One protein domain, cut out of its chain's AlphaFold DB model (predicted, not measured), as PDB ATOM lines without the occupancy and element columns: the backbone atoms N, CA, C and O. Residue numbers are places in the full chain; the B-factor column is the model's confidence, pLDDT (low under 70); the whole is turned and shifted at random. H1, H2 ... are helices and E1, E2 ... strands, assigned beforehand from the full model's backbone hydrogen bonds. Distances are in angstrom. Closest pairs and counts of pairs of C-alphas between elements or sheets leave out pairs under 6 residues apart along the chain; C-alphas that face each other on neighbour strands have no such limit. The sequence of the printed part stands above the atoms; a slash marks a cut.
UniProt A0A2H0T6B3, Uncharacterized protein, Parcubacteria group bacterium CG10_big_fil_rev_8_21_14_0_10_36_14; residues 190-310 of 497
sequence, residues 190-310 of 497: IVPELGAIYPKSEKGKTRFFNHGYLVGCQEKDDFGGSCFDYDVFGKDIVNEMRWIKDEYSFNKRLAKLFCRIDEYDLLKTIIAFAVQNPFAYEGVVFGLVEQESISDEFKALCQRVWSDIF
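What this domain is: This is residues 190 to 310 of the 497 residues of an uncharacterized protein of Parcubacteria group bacterium CG10_big_fil_rev_8_21_14_0_10_36_14 (UniProt A0A2H0T6B3). A small four-stranded sheet with H2 crossing one face makes one part of the domain, and H4, H3 and H5 lead away from it in steps: H4 packs on H2, H3 on H4, and H5 on H3 at the far end. The long link of residues 233 to 246 lies at the end opposite H5, and the longest axis runs between the two. The printed part has 121 residues, with five named helices and four named strands in the order E1 E2 E3 H1 E4 H2 H3 H4 H5. The sheet runs E1 E4 E2 E3 and is mixed; the class is mixed, helices and strands. The whole is compact, with a radius of gyration of the C-alphas of 13.9 A and spans of 44 by 29 by 21 A.

Where its parts are: E1, residues 195 to 198, begins at C-alpha 195 at (-28.862, -32.128, 28.512). E2 is residues 206 to 210, 13.7 A long, and E3 is residues 213 to 218, 15.1 A. H1, residues 220 to 223, comes before E4, residues 229 to 232. H2, residues 247 to 258, begins at C-alpha 247 at (-23.512, -46.296, 29.674) and is 16.2 A long. H3 is residues 264 to 276, 18.2 A, and H4 is residues 281 to 287. H5, residues 296 to 310, is 20.9 A long and ends at C-alpha 310 at (-52.553, -43.136, 41.472).

How they stand to each other: The sheet is only just strongly twisted, its C-alphas lying up to 4.2 A off the best plane. Edge strand E1 is antiparallel to E4, with N 196 and O 231 2.8 A apart. E4 and E2 are parallel, with N 209 and O 230 2.8 A apart. E2 and E3 form a hairpin, with N 208 and O 216 2.9 A apart. H2 is on the sheet at a height of 9.5 A, over E1 and E4, and runs across the strands, at 81 degrees to E1 on the local plane; with H2 on one face, the sheet makes two layers. H2 and H4 touch, about perpendicular at 80 degrees, closest at the C-alphas of Ala 255 and Val 285, 5.3 A. H3 touches H4 with residues 270 to 275 alone, about perpendicular at 82 degrees, closest at the C-alphas of Ala 274 and Gly 283, 5.3 A. H3 and H5 touch at a steep tilt of 58 degrees, the same way, closest at the C-alphas of Lys 268 and Val 305, 5.5 A. H1 is close to H4 but not clearly touching, with the C-alphas of Phe 223 and Tyr 281 5.5 A apart. H2 and H5 are apart. In H2, H3, H4 and H5 every O i to N i+4 pair is within hydrogen-bond range; H1 is too short for such a pair.

The domain as a whole: The C-alphas of Glu 240 and Phe 310, the two farthest apart, are 45.0 A from each other. The printed part has no cut. The link from E4 to H2, 14 residues, is long. The mean pLDDT of the printed part is 90.9, and residues 220 to 224 are under 70.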
ATOM      1  N   ILE A 190     -34.826 -28.342  28.343       93.75
ATOM      2  CA  ILE A 190     -33.385 -28.098  28.231       93.75
ATOM      3  C   ILE A 190     -32.855 -27.678  29.591       93.75
ATOM      4  O   ILE A 190     -33.337 -26.715  30.186       93.75
ATOM      5  N   VAL A 191     -31.790 -28.337  30.032       93.69
ATOM      6  CA  VAL A 191     -30.969 -27.887  31.151       93.69
ATOM      7  C   VAL A 191     -29.547 -27.677  30.625       93.69
ATOM      8  O   VAL A 191     -28.853 -28.667  30.378       93.69
ATOM      9  N   PRO A 192     -29.091 -26.417  30.446       88.00
ATOM     10  CA  PRO A 192     -27.887 -26.076  29.677       88.00
ATOM     11  C   PRO A 192     -26.597 -26.835  30.026       88.00
ATOM     12  O   PRO A 192     -25.742 -27.013  29.166       88.00
ATOM     13  N   GLU A 193     -26.439 -27.301  31.265       90.19
ATOM     14  CA  GLU A 193     -25.229 -28.008  31.724       90.19
ATOM     15  C   GLU A 193     -25.354 -29.542  31.719       90.19
ATOM     16  O   GLU A 193     -24.363 -30.263  31.904       90.19
ATOM     17  N   LEU A 194     -26.575 -30.056  31.547       93.31
ATOM     18  CA  LEU A 194     -26.888 -31.474  31.710       93.31
ATOM     19  C   LEU A 194     -27.348 -32.124  30.414       93.31
ATOM     20  O   LEU A 194     -26.861 -33.208  30.099       93.31
ATOM     21  N   GLY A 195     -28.258 -31.495  29.675       95.62
ATOM     22  CA  GLY A 195     -28.862 -32.128  28.512       95.62
ATOM     23  C   GLY A 195     -30.246 -31.605  28.167       95.62
ATOM     24  O   GLY A 195     -30.693 -30.577  28.681       95.62
ATOM     25  N   ALA A 196     -30.925 -32.348  27.304       96.19
ATOM     26  CA  ALA A 196     -32.277 -32.070  26.858       96.19
ATOM     27  C   ALA A 196     -33.099 -33.360  26.703       96.19
ATOM     28  O   ALA A 196     -32.561 -34.445  26.476       96.19
ATOM     29  N   ILE A 197     -34.417 -33.228  26.838       96.69
ATOM     30  CA  ILE A 197     -35.384 -34.305  26.602       96.69
ATOM     31  C   ILE A 197     -36.196 -33.923  25.372       96.69
ATOM     32  O   ILE A 197     -36.776 -32.837  25.327       96.69
ATOM     33  N   TYR A 198     -36.243 -34.812  24.388       95.06
ATOM     34  CA  TYR A 198     -36.928 -34.579  23.122       95.06
ATOM     35  C   TYR A 198     -38.148 -35.484  22.977       95.06
ATOM     36  O   TYR A 198     -38.169 -36.594  23.524       95.06
ATOM     37  N   PRO A 199     -39.158 -35.055  22.200       92.25
ATOM     38  CA  PRO A 199     -40.158 -35.971  21.686       92.25
ATOM     39  C   PRO A 199     -39.511 -37.210  21.061       92.25
ATOM     40  O   PRO A 199     -38.397 -37.203  20.535       92.25
ATOM     41  N   LYS A 200     -40.229 -38.322  21.150       90.25
ATOM     42  CA  LYS A 200     -39.731 -39.592  20.649       90.25
ATOM     43  C   LYS A 200     -39.720 -39.584  19.119       90.25
ATOM     44  O   LYS A 200     -40.780 -39.452  18.510       90.25
ATOM     45  N   SER A 201     -38.547 -39.777  18.515       86.75
ATOM     46  CA  SER A 201     -38.402 -39.809  17.050       86.75
ATOM     47  C   SER A 201     -38.980 -41.074  16.413       86.75
ATOM     48  O   SER A 201     -39.453 -41.028  15.282       86.75
ATOM     49  N   GLU A 202     -38.985 -42.205  17.126       85.31
ATOM     50  CA  GLU A 202     -39.577 -43.456  16.638       85.31
ATOM     51  C   GLU A 202     -40.076 -44.346  17.773       85.31
ATOM     52  O   GLU A 202     -39.429 -44.510  18.807       85.31
ATOM     53  N   LYS A 203     -41.234 -44.977  17.579       83.62
ATOM     54  CA  LYS A 203     -41.843 -45.838  18.594       83.62
ATOM     55  C   LYS A 203     -41.002 -47.099  18.836       83.62
ATOM     56  O   LYS A 203     -40.626 -47.792  17.907       83.62
ATOM     57  N   GLY A 204     -40.802 -47.450  20.107       82.50
ATOM     58  CA  GLY A 204     -40.145 -48.702  20.505       82.50
ATOM     59  C   GLY A 204     -38.614 -48.684  20.503       82.50
ATOM     60  O   GLY A 204     -38.027 -49.654  20.966       82.50
ATOM     61  N   LYS A 205     -37.972 -47.598  20.064       86.50
ATOM     62  CA  LYS A 205     -36.511 -47.435  20.109       86.50
ATOM     63  C   LYS A 205     -36.121 -46.419  21.174       86.50
ATOM     64  O   LYS A 205     -36.876 -45.479  21.424       86.50
ATOM     65  N   THR A 206     -34.986 -46.614  21.830       89.69
ATOM     66  CA  THR A 206     -34.421 -45.637  22.768       89.69
ATOM     67  C   THR A 206     -33.203 -45.013  22.126       89.69
ATOM     68  O   THR A 206     -32.232 -45.713  21.855       89.69
ATOM     69  N   ARG A 207     -33.252 -43.704  21.877       91.69
ATOM     70  CA  ARG A 207     -32.153 -42.991  21.232       91.69
ATOM     71  C   ARG A 207     -31.440 -42.066  22.191       91.69
ATOM     72  O   ARG A 207     -32.059 -41.351  22.982       91.69
ATOM     73  N   PHE A 208     -30.124 -42.092  22.063       94.06
ATOM     74  CA  PHE A 208     -29.205 -41.319  22.865       94.06
ATOM     75  C   PHE A 208     -28.490 -40.319  21.987       94.06
ATOM     76  O   PHE A 208     -27.886 -40.671  20.970       94.06
ATOM     77  N   PHE A 209     -28.530 -39.075  22.427       94.56
ATOM     78  CA  PHE A 209     -27.915 -37.955  21.759       94.56
ATOM     79  C   PHE A 209     -26.836 -37.334  22.647       94.56
ATOM     80  O   PHE A 209     -26.857 -37.441  23.877       94.56
ATOM     81  N   ASN A 210     -25.870 -36.696  21.998       92.75
ATOM     82  CA  ASN A 210     -24.920 -35.805  22.645       92.75
ATOM     83  C   ASN A 210     -24.842 -34.520  21.835       92.75
ATOM     84  O   ASN A 210     -24.440 -34.551  20.675       92.75
ATOM     85  N   HIS A 211     -25.252 -33.400  22.430       89.88
ATOM     86  CA  HIS A 211     -25.372 -32.112  21.740       89.88
ATOM     87  C   HIS A 211     -26.227 -32.201  20.459       89.88
ATOM     88  O   HIS A 211     -25.978 -31.506  19.470       89.88
ATOM     89  N   GLY A 212     -27.245 -33.059  20.483       90.88
ATOM     90  CA  GLY A 212     -28.193 -33.292  19.403       90.88
ATOM     91  C   GLY A 212     -27.710 -34.218  18.285       90.88
ATOM     92  O   GLY A 212     -28.455 -34.398  17.329       90.88
ATOM     93  N   TYR A 213     -26.521 -34.818  18.385       91.50
ATOM     94  CA  TYR A 213     -26.071 -35.882  17.475       91.50
ATOM     95  C   TYR A 213     -26.438 -37.251  18.029       91.50
ATOM     96  O   TYR A 213     -26.173 -37.497  19.203       91.50
ATOM     97  N   LEU A 214     -26.979 -38.155  17.212       92.94
ATOM     98  CA  LEU A 214     -27.196 -39.549  17.607       92.94
ATOM     99  C   LEU A 214     -25.844 -40.219  17.904       92.94
ATOM    100  O   LEU A 214     -24.942 -40.231  17.057       92.94
ATOM    101  N   VAL A 215     -25.709 -40.756  19.117       91.94
ATOM    102  CA  VAL A 215     -24.494 -41.422  19.627       91.94
ATOM    103  C   VAL A 215     -24.743 -42.851  20.101       91.94
ATOM    104  O   VAL A 215     -23.787 -43.574  20.387       91.94
ATOM    105  N   GLY A 216     -26.007 -43.270  20.168       90.94
ATOM    106  CA  GLY A 216     -26.403 -44.636  20.483       90.94
ATOM    107  C   GLY A 216     -27.897 -44.867  20.270       90.94
ATOM    108  O   GLY A 216     -28.704 -43.940  20.347       90.94
ATOM    109  N   CYS A 217     -28.258 -46.120  20.019       89.31
ATOM    110  CA  CYS A 217     -29.635 -46.587  19.930       89.31
ATOM    111  C   CYS A 217     -29.725 -47.929  20.657       89.31
ATOM    112  O   CYS A 217     -28.861 -48.783  20.470       89.31
ATOM    113  N   GLN A 218     -30.749 -48.101  21.483       83.88
ATOM    114  CA  GLN A 218     -31.086 -49.369  22.120       83.88
ATOM    115  C   GLN A 218     -32.456 -49.830  21.631       83.88
ATOM    116  O   GLN A 218     -33.413 -49.046  21.548       83.88
ATOM    117  N   GLU A 219     -32.547 -51.118  21.311       71.75
ATOM    118  CA  GLU A 219     -33.807 -51.751  20.951       71.75
ATOM    119  C   GLU A 219     -34.654 -52.053  22.189       71.75
ATOM    120  O   GLU A 219     -34.193 -52.037  23.331       71.75
ATOM    121  N   LYS A 220     -35.944 -52.313  21.958       64.62
ATOM    122  CA  LYS A 220     -36.911 -52.569  23.028       64.62
ATOM    123  C   LYS A 220     -36.548 -53.791  23.876       64.62
ATOM    124  O   LYS A 220     -36.931 -53.833  25.046       64.62
ATOM    125  N   ASP A 221     -35.853 -54.757  23.287       60.12
ATOM    126  CA  ASP A 221     -35.642 -56.078  23.877       60.12
ATOM    127  C   ASP A 221     -34.807 -56.022  25.164       60.12
ATOM    128  O   ASP A 221     -35.045 -56.821  26.069       60.12
ATOM    129  N   ASP A 222     -33.948 -55.007  25.316       59.62
ATOM    130  CA  ASP A 222     -33.095 -54.863  26.501       59.62
ATOM    131  C   ASP A 222     -33.772 -54.104  27.665       59.62
ATOM    132  O   ASP A 222     -33.497 -54.394  28.829       59.62
ATOM    133  N   PHE A 223     -34.689 -53.158  27.390       61.16
ATOM    134  CA  PHE A 223     -35.232 -52.237  28.416       61.16
ATOM    135  C   PHE A 223     -36.713 -51.847  28.262       61.16
ATOM    136  O   PHE A 223     -37.134 -50.788  28.717       61.16
ATOM    137  N   GLY A 224     -37.555 -52.621  27.575       69.25
ATOM    138  CA  GLY A 224     -38.979 -52.275  27.385       69.25
ATOM    139  C   GLY A 224     -39.238 -50.976  26.591       69.25
ATOM    140  O   GLY A 224     -40.396 -50.665  26.287       69.25
ATOM    141  N   GLY A 225     -38.176 -50.268  26.193       86.25
ATOM    142  CA  GLY A 225     -38.170 -48.964  25.544       86.25
ATOM    143  C   GLY A 225     -38.138 -47.779  26.520       86.25
ATOM    144  O   GLY A 225     -38.196 -47.915  27.738       86.25
ATOM    145  N   SER A 226     -38.057 -46.590  25.934       92.56
ATOM    146  CA  SER A 226     -38.188 -45.284  26.594       92.56
ATOM    147  C   SER A 226     -39.497 -44.593  26.201       92.56
ATOM    148  O   SER A 226     -40.146 -44.976  25.220       92.56
ATOM    149  N   CYS A 227     -39.873 -43.535  26.906       93.88
ATOM    150  CA  CYS A 227     -40.944 -42.621  26.504       93.88
ATOM    151  C   CYS A 227     -40.449 -41.462  25.626       93.88
ATOM    152  O   CYS A 227     -41.216 -40.985  24.792       93.88
ATOM    153  N   PHE A 228     -39.175 -41.080  25.743       95.38
ATOM    154  CA  PHE A 228     -38.571 -39.938  25.050       95.38
ATOM    155  C   PHE A 228     -37.198 -40.275  24.467       95.38
ATOM    156  O   PHE A 228     -36.634 -41.333  24.750       95.38
ATOM    157  N   ASP A 229     -36.679 -39.352  23.661       94.56
ATOM    158  CA  ASP A 229     -35.289 -39.354  23.220       94.56
ATOM    159  C   ASP A 229     -34.451 -38.483  24.168       94.56
ATOM    160  O   ASP A 229     -34.892 -37.407  24.593       94.56
ATOM    161  N   TYR A 230     -33.240 -38.936  24.502       95.81
ATOM    162  CA  TYR A 230     -32.427 -38.312  25.550       95.81
ATOM    163  C   TYR A 230     -31.120 -37.767  25.010       95.81
ATOM    164  O   TYR A 230     -30.313 -38.513  24.462       95.81
ATOM    165  N   ASP A 231     -30.884 -36.478  25.224       95.62
ATOM    166  CA  ASP A 231     -29.636 -35.806  24.889       95.62
ATOM    167  C   ASP A 231     -28.905 -35.416  26.163       95.62
ATOM    168  O   ASP A 231     -29.462 -34.744  27.028       95.62
ATOM    169  N   VAL A 232     -27.653 -35.832  26.288       95.50
ATOM    170  CA  VAL A 232     -26.804 -35.474  27.421       95.50
ATOM    171  C   VAL A 232     -25.685 -34.577  26.921       95.50
ATOM    172  O   VAL A 232     -24.985 -34.907  25.965       95.50
ATOM    173  N   PHE A 233     -25.473 -33.448  27.587       92.06
ATOM    174  CA  PHE A 233     -24.401 -32.517  27.249       92.06
ATOM    175  C   PHE A 233     -23.101 -32.889  27.959       92.06
ATOM    176  O   PHE A 233     -23.099 -33.352  29.099       92.06
ATOM    177  N   GLY A 234     -21.977 -32.655  27.283       85.56
ATOM    178  CA  GLY A 234     -20.636 -32.955  27.777       85.56
ATOM    179  C   GLY A 234     -19.847 -33.826  26.806       85.56
ATOM    180  O   GLY A 234     -20.335 -34.828  26.298       85.56
ATOM    181  N   LYS A 235     -18.591 -33.460  26.557       80.62
ATOM    182  CA  LYS A 235     -17.684 -34.233  25.688       80.62
ATOM    183  C   LYS A 235     -17.041 -35.422  26.413       80.62
ATOM    184  O   LYS A 235     -16.443 -36.305  25.802       80.62
ATOM    185  N   ASP A 236     -17.143 -35.456  27.737       83.44
ATOM    186  CA  ASP A 236     -16.602 -36.514  28.582       83.44
ATOM    187  C   ASP A 236     -17.380 -37.828  28.475       83.44
ATOM    188  O   ASP A 236     -16.759 -38.879  28.612       83.44
ATOM    189  N   ILE A 237     -18.668 -37.786  28.121       86.94
ATOM    190  CA  ILE A 237     -19.527 -38.975  28.001       86.94
ATOM    191  C   ILE A 237     -19.337 -39.767  26.699       86.94
ATOM    192  O   ILE A 237     -19.727 -40.932  26.633       86.94
ATOM    193  N   VAL A 238     -18.702 -39.173  25.683       86.19
ATOM    194  CA  VAL A 238     -18.479 -39.810  24.376       86.19
ATOM    195  C   VAL A 238     -16.995 -39.944  24.032       86.19
ATOM    196  O   VAL A 238     -16.162 -39.191  24.539       86.19
ATOM    197  N   ASN A 239     -16.631 -40.948  23.230       80.25
ATOM    198  CA  ASN A 239     -15.265 -41.165  22.745       80.25
ATOM    199  C   ASN A 239     -14.955 -40.299  21.509       80.25
ATOM    200  O   ASN A 239     -15.772 -39.486  21.090       80.25
ATOM    201  N   GLU A 240     -13.754 -40.434  20.941       72.88
ATOM    202  CA  GLU A 240     -13.347 -39.670  19.748       72.88
ATOM    203  C   GLU A 240     -14.209 -39.989  18.515       72.88
ATOM    204  O   GLU A 240     -14.411 -39.122  17.677       72.88
ATOM    205  N   MET A 241     -14.797 -41.187  18.461       74.62
ATOM    206  CA  MET A 241     -15.769 -41.597  17.441       74.62
ATOM    207  C   MET A 241     -17.210 -41.197  17.803       74.62
ATOM    208  O   MET A 241     -18.162 -41.696  17.207       74.62
ATOM    209  N   ARG A 242     -17.382 -40.340  18.818       80.06
ATOM    210  CA  ARG A 242     -18.654 -39.912  19.415       80.06
ATOM    211  C   ARG A 242     -19.630 -41.068  19.687       80.06
ATOM    212  O   ARG A 242     -20.829 -40.940  19.467       80.06
ATOM    213  N   TRP A 243     -19.118 -42.196  20.172       84.88
ATOM    214  CA  TRP A 243     -19.927 -43.229  20.827       84.88
ATOM    215  C   TRP A 243     -19.948 -43.012  22.324       84.88
ATOM    216  O   TRP A 243     -18.981 -42.491  22.884       84.88
ATOM    217  N   ILE A 244     -21.018 -43.461  22.975       88.06
ATOM    218  CA  ILE A 244     -21.100 -43.509  24.436       88.06
ATOM    219  C   ILE A 244     -19.899 -44.310  24.964       88.06
ATOM    220  O   ILE A 244     -19.706 -45.467  24.598       88.06
ATOM    221  N   LYS A 245     -19.059 -43.681  25.797       86.12
ATOM    222  CA  LYS A 245     -17.887 -44.351  26.397       86.12
ATOM    223  C   LYS A 245     -18.296 -45.431  27.382       86.12
ATOM    224  O   LYS A 245     -17.661 -46.474  27.462       86.12
ATOM    225  N   ASP A 246     -19.281 -45.081  28.195       85.62
ATOM    226  CA  ASP A 246     -19.731 -45.827  29.353       85.62
ATOM    227  C   ASP A 246     -21.200 -45.476  29.592       85.62
ATOM    228  O   ASP A 246     -21.539 -44.315  29.856       85.62
ATOM    229  N   GLU A 247     -22.072 -46.475  29.476       88.62
ATOM    230  CA  GLU A 247     -23.512 -46.296  29.674       88.62
ATOM    231  C   GLU A 247     -23.822 -45.819  31.094       88.62
ATOM    232  O   GLU A 247     -24.714 -44.998  31.290       88.62
ATOM    233  N   TYR A 248     -23.054 -46.264  32.094       90.44
ATOM    234  CA  TYR A 248     -23.264 -45.849  33.478       90.44
ATOM    235  C   TYR A 248     -23.079 -44.333  33.653       90.44
ATOM    236  O   TYR A 248     -23.924 -43.669  34.259       90.44
ATOM    237  N   SER A 249     -22.020 -43.760  33.077       90.81
ATOM    238  CA  SER A 249     -21.740 -42.321  33.100       90.81
ATOM    239  C   SER A 249     -22.806 -41.513  32.359       90.81
ATOM    240  O   SER A 249     -23.232 -40.466  32.858       90.81
ATOM    241  N   PHE A 250     -23.279 -42.011  31.210       93.31
ATOM    242  CA  PHE A 250     -24.395 -41.408  30.476       93.31
ATOM    243  C   PHE A 250     -25.672 -41.401  31.332       93.31
ATOM    244  O   PHE A 250     -26.241 -40.339  31.599       93.31
ATOM    245  N   ASN A 251     -26.058 -42.565  31.864       93.88
ATOM    246  CA  ASN A 251     -27.265 -42.740  32.672       93.88
ATOM    247  C   ASN A 251     -27.211 -41.916  33.967       93.88
ATOM    248  O   ASN A 251     -28.217 -41.343  34.379       93.88
ATOM    249  N   LYS A 252     -26.039 -41.792  34.602       93.50
ATOM    250  CA  LYS A 252     -25.854 -40.964  35.804       93.50
ATOM    251  C   LYS A 252     -26.063 -39.477  35.514       93.50
ATOM    252  O   LYS A 252     -26.615 -38.756  36.346       93.50
ATOM    253  N   ARG A 253     -25.630 -38.995  34.347       94.12
ATOM    254  CA  ARG A 253     -25.856 -37.599  33.950       94.12
ATOM    255  C   ARG A 253     -27.314 -37.353  33.572       94.12
ATOM    256  O   ARG A 253     -27.869 -36.332  33.971       94.12
ATOM    257  N   LEU A 254     -27.951 -38.325  32.926       95.56
ATOM    258  CA  LEU A 254     -29.385 -38.292  32.660       95.56
ATOM    259  C   LEU A 254     -30.223 -38.322  33.953       95.56
ATOM    260  O   LEU A 254     -31.192 -37.579  34.075       95.56
ATOM    261  N   ALA A 255     -29.805 -39.075  34.972       96.44
ATOM    262  CA  ALA A 255     -30.449 -39.073  36.287       96.44
ATOM    263  C   ALA A 255     -30.414 -37.681  36.941       96.44
ATOM    264  O   ALA A 255     -31.405 -37.232  37.516       96.44
ATOM    265  N   LYS A 256     -29.296 -36.952  36.795       95.62
ATOM    266  CA  LYS A 256     -29.208 -35.548  37.230       95.62
ATOM    267  C   LYS A 256     -30.146 -34.644  36.435       95.62
ATOM    268  O   LYS A 256     -30.740 -33.752  37.032       95.62
ATOM    269  N   LEU A 257     -30.286 -34.863  35.123       96.31
ATOM    270  CA  LEU A 257     -31.243 -34.130  34.287       96.31
ATOM    271  C   LEU A 257     -32.682 -34.363  34.773       96.31
ATOM    272  O   LEU A 257     -33.435 -33.404  34.905       96.31
ATOM    273  N   PHE A 258     -33.042 -35.600  35.127       97.00
ATOM    274  CA  PHE A 258     -34.381 -35.925  35.632       97.00
ATOM    275  C   PHE A 258     -34.718 -35.188  36.932       97.00
ATOM    276  O   PHE A 258     -35.837 -34.711  37.089       97.00
ATOM    277  N   CYS A 259     -33.748 -35.008  37.833       96.00
ATOM    278  CA  CYS A 259     -33.927 -34.209  39.053       96.00
ATOM    279  C   CYS A 259     -34.101 -32.702  38.811       96.00
ATOM    280  O   CYS A 259     -34.362 -31.960  39.756       96.00
ATOM    281  N   ARG A 260     -33.915 -32.235  37.573       95.81
ATOM    282  CA  ARG A 260     -34.124 -30.840  37.168       95.81
ATOM    283  C   ARG A 260     -35.429 -30.627  36.404       95.81
ATOM    284  O   ARG A 260     -35.681 -29.502  35.998       95.81
ATOM    285  N   ILE A 261     -36.242 -31.669  36.221       96.38
ATOM    286  CA  ILE A 261     -37.571 -31.525  35.626       96.38
ATOM    287  C   ILE A 261     -38.460 -30.761  36.613       96.38
ATOM    288  O   ILE A 261     -38.769 -31.259  37.695       96.38
ATOM    289  N   ASP A 262     -38.880 -29.564  36.225       94.69
ATOM    290  CA  ASP A 262     -39.860 -28.733  36.931       94.69
ATOM    291  C   ASP A 262     -41.236 -28.730  36.240       94.69
ATOM    292  O   ASP A 262     -42.248 -28.372  36.849       94.69
ATOM    293  N   GLU A 263     -41.295 -29.195  34.991       96.12
ATOM    294  CA  GLU A 263     -42.529 -29.322  34.230       96.12
ATOM    295  C   GLU A 263     -43.366 -30.527  34.699       96.12
ATOM    296  O   GLU A 263     -42.972 -31.695  34.606       96.12
ATOM    297  N   TYR A 264     -44.566 -30.230  35.200       96.94
ATOM    298  CA  TYR A 264     -45.472 -31.210  35.796       96.94
ATOM    299  C   TYR A 264     -45.905 -32.318  34.824       96.94
ATOM    300  O   TYR A 264     -45.852 -33.498  35.180       96.94
ATOM    301  N   ASP A 265     -46.332 -31.957  33.611       97.75
ATOM    302  CA  ASP A 265     -46.900 -32.908  32.646       97.75
ATOM    303  C   ASP A 265     -45.832 -33.842  32.058       97.75
ATOM    304  O   ASP A 265     -46.081 -35.043  31.881       97.75
ATOM    305  N   LEU A 266     -44.611 -33.336  31.860       97.56
ATOM    306  CA  LEU A 266     -43.459 -34.151  31.488       97.56
ATOM    307  C   LEU A 266     -43.121 -35.175  32.573       97.56
ATOM    308  O   LEU A 266     -43.092 -36.375  32.286       97.56
ATOM    309  N   LEU A 267     -42.944 -34.748  33.831       97.94
ATOM    310  CA  LEU A 267     -42.639 -35.684  34.920       97.94
ATOM    311  C   LEU A 267     -43.757 -36.717  35.109       97.94
ATOM    312  O   LEU A 267     -43.481 -37.901  35.313       97.94
ATOM    313  N   LYS A 268     -45.020 -36.289  35.001       98.25
ATOM    314  CA  LYS A 268     -46.188 -37.177  35.048       98.25
ATOM    315  C   LYS A 268     -46.131 -38.249  33.970       98.25
ATOM    316  O   LYS A 268     -46.360 -39.420  34.275       98.25
ATOM    317  N   THR A 269     -45.785 -37.871  32.744       97.69
ATOM    318  CA  THR A 269     -45.652 -38.806  31.622       97.69
ATOM    319  C   THR A 269     -44.539 -39.823  31.872       97.69
ATOM    320  O   THR A 269     -44.772 -41.025  31.733       97.69
ATOM    321  N   ILE A 270     -43.367 -39.367  32.323       97.19
ATOM    322  CA  ILE A 270     -42.208 -40.227  32.616       97.19
ATOM    323  C   ILE A 270     -42.532 -41.215  33.750       97.19
ATOM    324  O   ILE A 270     -42.332 -42.422  33.591       97.19
ATOM    325  N   ILE A 271     -43.072 -40.740  34.881       97.50
ATOM    326  CA  ILE A 271     -43.413 -41.606  36.024       97.50
ATOM    327  C   ILE A 271     -44.502 -42.609  35.633       97.50
ATOM    328  O   ILE A 271     -44.367 -43.797  35.929       97.50
ATOM    329  N   ALA A 272     -45.565 -42.173  34.949       96.94
ATOM    330  CA  ALA A 272     -46.629 -43.073  34.512       96.94
ATOM    331  C   ALA A 272     -46.094 -44.172  33.581       96.94
ATOM    332  O   ALA A 272     -46.398 -45.350  33.786       96.94
ATOM    333  N   PHE A 273     -45.258 -43.804  32.605       95.06
ATOM    334  CA  PHE A 273     -44.643 -44.752  31.679       95.06
ATOM    335  C   PHE A 273     -43.759 -45.772  32.405       95.06
ATOM    336  O   PHE A 273     -43.911 -46.975  32.182       95.06
ATOM    337  N   ALA A 274     -42.895 -45.315  33.314       95.06
ATOM    338  CA  ALA A 274     -41.964 -46.175  34.044       95.06
ATOM    339  C   ALA A 274     -42.656 -47.108  35.057       95.06
ATOM    340  O   ALA A 274     -42.161 -48.200  35.335       95.06
ATOM    341  N   VAL A 275     -43.817 -46.723  35.602       95.38
ATOM    342  CA  VAL A 275     -44.635 -47.626  36.436       95.38
ATOM    343  C   VAL A 275     -45.341 -48.683  35.582       95.38
ATOM    344  O   VAL A 275     -45.396 -49.844  35.977       95.38
ATOM    345  N   GLN A 276     -45.873 -48.302  34.416       93.44
ATOM    346  CA  GLN A 276     -46.558 -49.231  33.506       93.44
ATOM    347  C   GLN A 276     -45.601 -50.224  32.835       93.44
ATOM    348  O   GLN A 276     -46.021 -51.315  32.450       93.44
ATOM    349  N   ASN A 277     -44.324 -49.862  32.714       91.31
ATOM    350  CA  ASN A 277     -43.291 -50.654  32.061       91.31
ATOM    351  C   ASN A 277     -42.129 -50.866  33.049       91.31
ATOM    352  O   ASN A 277     -41.205 -50.057  33.077       91.31
ATOM    353  N   PRO A 278     -42.129 -51.944  33.860       86.12
ATOM    354  CA  PRO A 278     -41.152 -52.138  34.941       86.12
ATOM    355  C   PRO A 278     -39.680 -52.169  34.507       86.12
ATOM    356  O   PRO A 278     -38.799 -51.940  35.335       86.12
ATOM    357  N   PHE A 279     -39.428 -52.466  33.230       87.19
ATOM    358  CA  PHE A 279     -38.096 -52.505  32.627       87.19
ATOM    359  C   PHE A 279     -37.732 -51.233  31.860       87.19
ATOM    360  O   PHE A 279     -36.613 -51.168  31.367       87.19
ATOM    361  N   ALA A 280     -38.642 -50.251  31.782       91.00
ATOM    362  CA  ALA A 280     -38.433 -49.000  31.066       91.00
ATOM    363  C   ALA A 280     -37.100 -48.357  31.428       91.00
ATOM    364  O   ALA A 280     -36.705 -48.307  32.603       91.00
ATOM    365  N   TYR A 281     -36.455 -47.795  30.414       93.62
ATOM    366  CA  TYR A 281     -35.159 -47.149  30.557       93.62
ATOM    367  C   TYR A 281     -35.179 -46.038  31.626       93.62
ATOM    368  O   TYR A 281     -34.269 -45.940  32.451       93.62
ATOM    369  N   GLU A 282     -36.267 -45.271  31.719       95.06
ATOM    370  CA  GLU A 282     -36.460 -44.235  32.740       95.06
ATOM    371  C   GLU A 282     -36.406 -44.803  34.160       95.06
ATOM    372  O   GLU A 282     -35.835 -44.184  35.056       95.06
ATOM    373  N   GLY A 283     -36.964 -46.000  34.371       94.38
ATOM    374  CA  GLY A 283     -36.914 -46.685  35.658       94.38
ATOM    375  C   GLY A 283     -35.480 -47.005  36.076       94.38
ATOM    376  O   GLY A 283     -35.129 -46.808  37.240       94.38
ATOM    377  N   VAL A 284     -34.640 -47.441  35.130       92.19
ATOM    378  CA  VAL A 284     -33.203 -47.685  35.352       92.19
ATOM    379  C   VAL A 284     -32.483 -46.389  35.716       92.19
ATOM    380  O   VAL A 284     -31.786 -46.345  36.730       92.19
ATOM    381  N   VAL A 285     -32.704 -45.324  34.943       95.44
ATOM    382  CA  VAL A 285     -32.097 -44.003  35.170       95.44
ATOM    383  C   VAL A 285     -32.484 -43.440  36.539       95.44
ATOM    384  O   VAL A 285     -31.611 -42.994  37.286       95.44
ATOM    385  N   PHE A 286     -33.760 -43.518  36.926       95.88
ATOM    386  CA  PHE A 286     -34.212 -43.082  38.250       95.88
ATOM    387  C   PHE A 286     -33.502 -43.825  39.387       95.88
ATOM    388  O   PHE A 286     -33.153 -43.210  40.396       95.88
ATOM    389  N   GLY A 287     -33.217 -45.121  39.222       92.88
ATOM    390  CA  GLY A 287     -32.464 -45.902  40.210       92.88
ATOM    391  C   GLY A 287     -31.076 -45.336  40.525       92.88
ATOM    392  O   GLY A 287     -30.582 -45.515  41.642       92.88
ATOM    393  N   LEU A 288     -30.475 -44.605  39.581       95.00
ATOM    394  CA  LEU A 288     -29.154 -43.983  39.714       95.00
ATOM    395  C   LEU A 288     -29.185 -42.593  40.361       95.00
ATOM    396  O   LEU A 288     -28.124 -42.017  40.604       95.00
ATOM    397  N   VAL A 289     -30.366 -42.046  40.663       94.31
ATOM    398  CA  VAL A 289     -30.483 -40.749  41.336       94.31
ATOM    399  C   VAL A 289     -29.891 -40.828  42.745       94.31
ATOM    400  O   VAL A 289     -30.332 -41.601  43.608       94.31
ATOM    401  N   GLU A 290     -28.892 -39.990  42.998       89.81
ATOM    402  CA  GLU A 290     -28.285 -39.806  44.314       89.81
ATOM    403  C   GLU A 290     -29.217 -38.978  45.208       89.81
ATOM    404  O   GLU A 290     -29.842 -38.024  44.753       89.81
ATOM    405  N   GLN A 291     -29.314 -39.329  46.494       84.50
ATOM    406  CA  GLN A 291     -30.246 -38.673  47.422       84.50
ATOM    407  C   GLN A 291     -29.998 -37.160  47.533       84.50
ATOM    408  O   GLN A 291     -30.947 -36.386  47.601       84.50
ATOM    409  N   GLU A 292     -28.732 -36.745  47.492       83.56
ATOM    410  CA  GLU A 292     -28.300 -35.342  47.554       83.56
ATOM    411  C   GLU A 292     -28.731 -34.521  46.328       83.56
ATOM    412  O   GLU A 292     -28.768 -33.296  46.384       83.56
ATOM    413  N   SER A 293     -29.080 -35.184  45.220       85.69
ATOM    414  CA  SER A 293     -29.534 -34.518  43.992       85.69
ATOM    415  C   SER A 293     -31.031 -34.181  44.002       85.69
ATOM    416  O   SER A 293     -31.498 -33.482  43.105       85.69
ATOM    417  N   ILE A 294     -31.793 -34.668  44.988       93.06
ATOM    418  CA  ILE A 294     -33.249 -34.497  45.060       93.06
ATOM    419  C   ILE A 294     -33.577 -33.311  45.977       93.06
ATOM    420  O   ILE A 294     -33.588 -33.455  47.203       93.06
ATOM    421  N   SER A 295     -33.874 -32.149  45.384       95.12
ATOM    422  CA  SER A 295     -34.338 -30.978  46.142       95.12
ATOM    423  C   SER A 295     -35.730 -31.210  46.739       95.12
ATOM    424  O   SER A 295     -36.487 -32.068  46.275       95.12
ATOM    425  N   ASP A 296     -36.091 -30.444  47.766       95.62
ATOM    426  CA  ASP A 296     -37.402 -30.582  48.406       95.62
ATOM    427  C   ASP A 296     -38.547 -30.148  47.477       95.62
ATOM    428  O   ASP A 296     -39.617 -30.756  47.494       95.62
ATOM    429  N   GLU A 297     -38.306 -29.184  46.584       96.44
ATOM    430  CA  GLU A 297     -39.255 -28.793  45.536       96.44
ATOM    431  C   GLU A 297     -39.514 -29.951  44.567       96.44
ATOM    432  O   GLU A 297     -40.667 -30.241  44.236       96.44
ATOM    433  N   PHE A 298     -38.461 -30.663  44.154       96.31
ATOM    434  CA  PHE A 298     -38.595 -31.812  43.263       96.31
ATOM    435  C   PHE A 298     -39.293 -32.997  43.951       96.31
ATOM    436  O   PHE A 298     -40.102 -33.682  43.320       96.31
ATOM    437  N   LYS A 299     -39.072 -33.214  45.259       96.81
ATOM    438  CA  LYS A 299     -39.857 -34.189  46.052       96.81
ATOM    439  C   LYS A 299     -41.336 -33.825  46.071       96.81
ATOM    440  O   LYS A 299     -42.175 -34.679  45.790       96.81
ATOM    441  N   ALA A 300     -41.657 -32.562  46.356       97.19
ATOM    442  CA  ALA A 300     -43.036 -32.085  46.376       97.19
ATOM    443  C   ALA A 300     -43.710 -32.256  45.004       97.19
ATOM    444  O   ALA A 300     -44.868 -32.680  44.925       97.19
ATOM    445  N   LEU A 301     -42.974 -32.001  43.917       97.88
ATOM    446  CA  LEU A 301     -43.444 -32.246  42.556       97.88
ATOM    447  C   LEU A 301     -43.714 -33.739  42.310       97.88
ATOM    448  O   LEU A 301     -44.809 -34.088  41.868       97.88
ATOM    449  N   CYS A 302     -42.775 -34.623  42.669       97.75
ATOM    450  CA  CYS A 302     -42.947 -36.078  42.582       97.75
ATOM    451  C   CYS A 302     -44.181 -36.564  43.356       97.75
ATOM    452  O   CYS A 302     -44.975 -37.341  42.831       97.75
ATOM    453  N   GLN A 303     -44.377 -36.092  44.590       97.69
ATOM    454  CA  GLN A 303     -45.521 -36.452  45.435       97.69
ATOM    455  C   GLN A 303     -46.854 -35.989  44.839       97.69
ATOM    456  O   GLN A 303     -47.845 -36.731  44.866       97.69
ATOM    457  N   ARG A 304     -46.885 -34.776  44.275       98.19
ATOM    458  CA  ARG A 304     -48.062 -34.241  43.585       98.19
ATOM    459  C   ARG A 304     -48.397 -35.076  42.350       98.19
ATOM    460  O   ARG A 304     -49.545 -35.490  42.208       98.19
ATOM    461  N   VAL A 305     -47.402 -35.361  41.508       98.44
ATOM    462  CA  VAL A 305     -47.544 -36.211  40.314       98.44
ATOM    463  C   VAL A 305     -48.032 -37.610  40.690       98.44
ATOM    464  O   VAL A 305     -48.989 -38.112  40.105       98.44
ATOM    465  N   TRP A 306     -47.431 -38.228  41.707       98.12
ATOM    466  CA  TRP A 306     -47.832 -39.547  42.200       98.12
ATOM    467  C   TRP A 306     -49.300 -39.580  42.637       98.12
ATOM    468  O   TRP A 306     -50.060 -40.460  42.226       98.12
ATOM    469  N   SER A 307     -49.707 -38.588  43.431       97.31
ATOM    470  CA  SER A 307     -51.076 -38.468  43.940       97.31
ATOM    471  C   SER A 307     -52.104 -38.282  42.826       97.31
ATOM    472  O   SER A 307     -53.236 -38.740  42.962       97.31
ATOM    473  N   ASP A 308     -51.731 -37.612  41.738       98.06
ATOM    474  CA  ASP A 308     -52.600 -37.390  40.583       98.06
ATOM    475  C   ASP A 308     -52.738 -38.642  39.705       98.06
ATOM    476  O   ASP A 308     -53.835 -38.967  39.262       98.06
ATOM    477  N   ILE A 309     -51.650 -39.394  39.494       97.81
ATOM    478  CA  ILE A 309     -51.693 -40.627  38.690       97.81
ATOM    479  C   ILE A 309     -52.427 -41.751  39.440       97.81
ATOM    480  O   ILE A 309     -53.236 -42.469  38.849       97.81
ATOM    481  N   PHE A 310     -52.135 -41.939  40.732       97.25
ATOM    482  CA  PHE A 310     -52.553 -43.136  41.472       97.25
ATOM    483  C   PHE A 310     -53.573 -42.874  42.586       97.25
ATOM    484  O   PHE A 310     -54.188 -43.827  43.075       97.25
TER     485      PHE A 310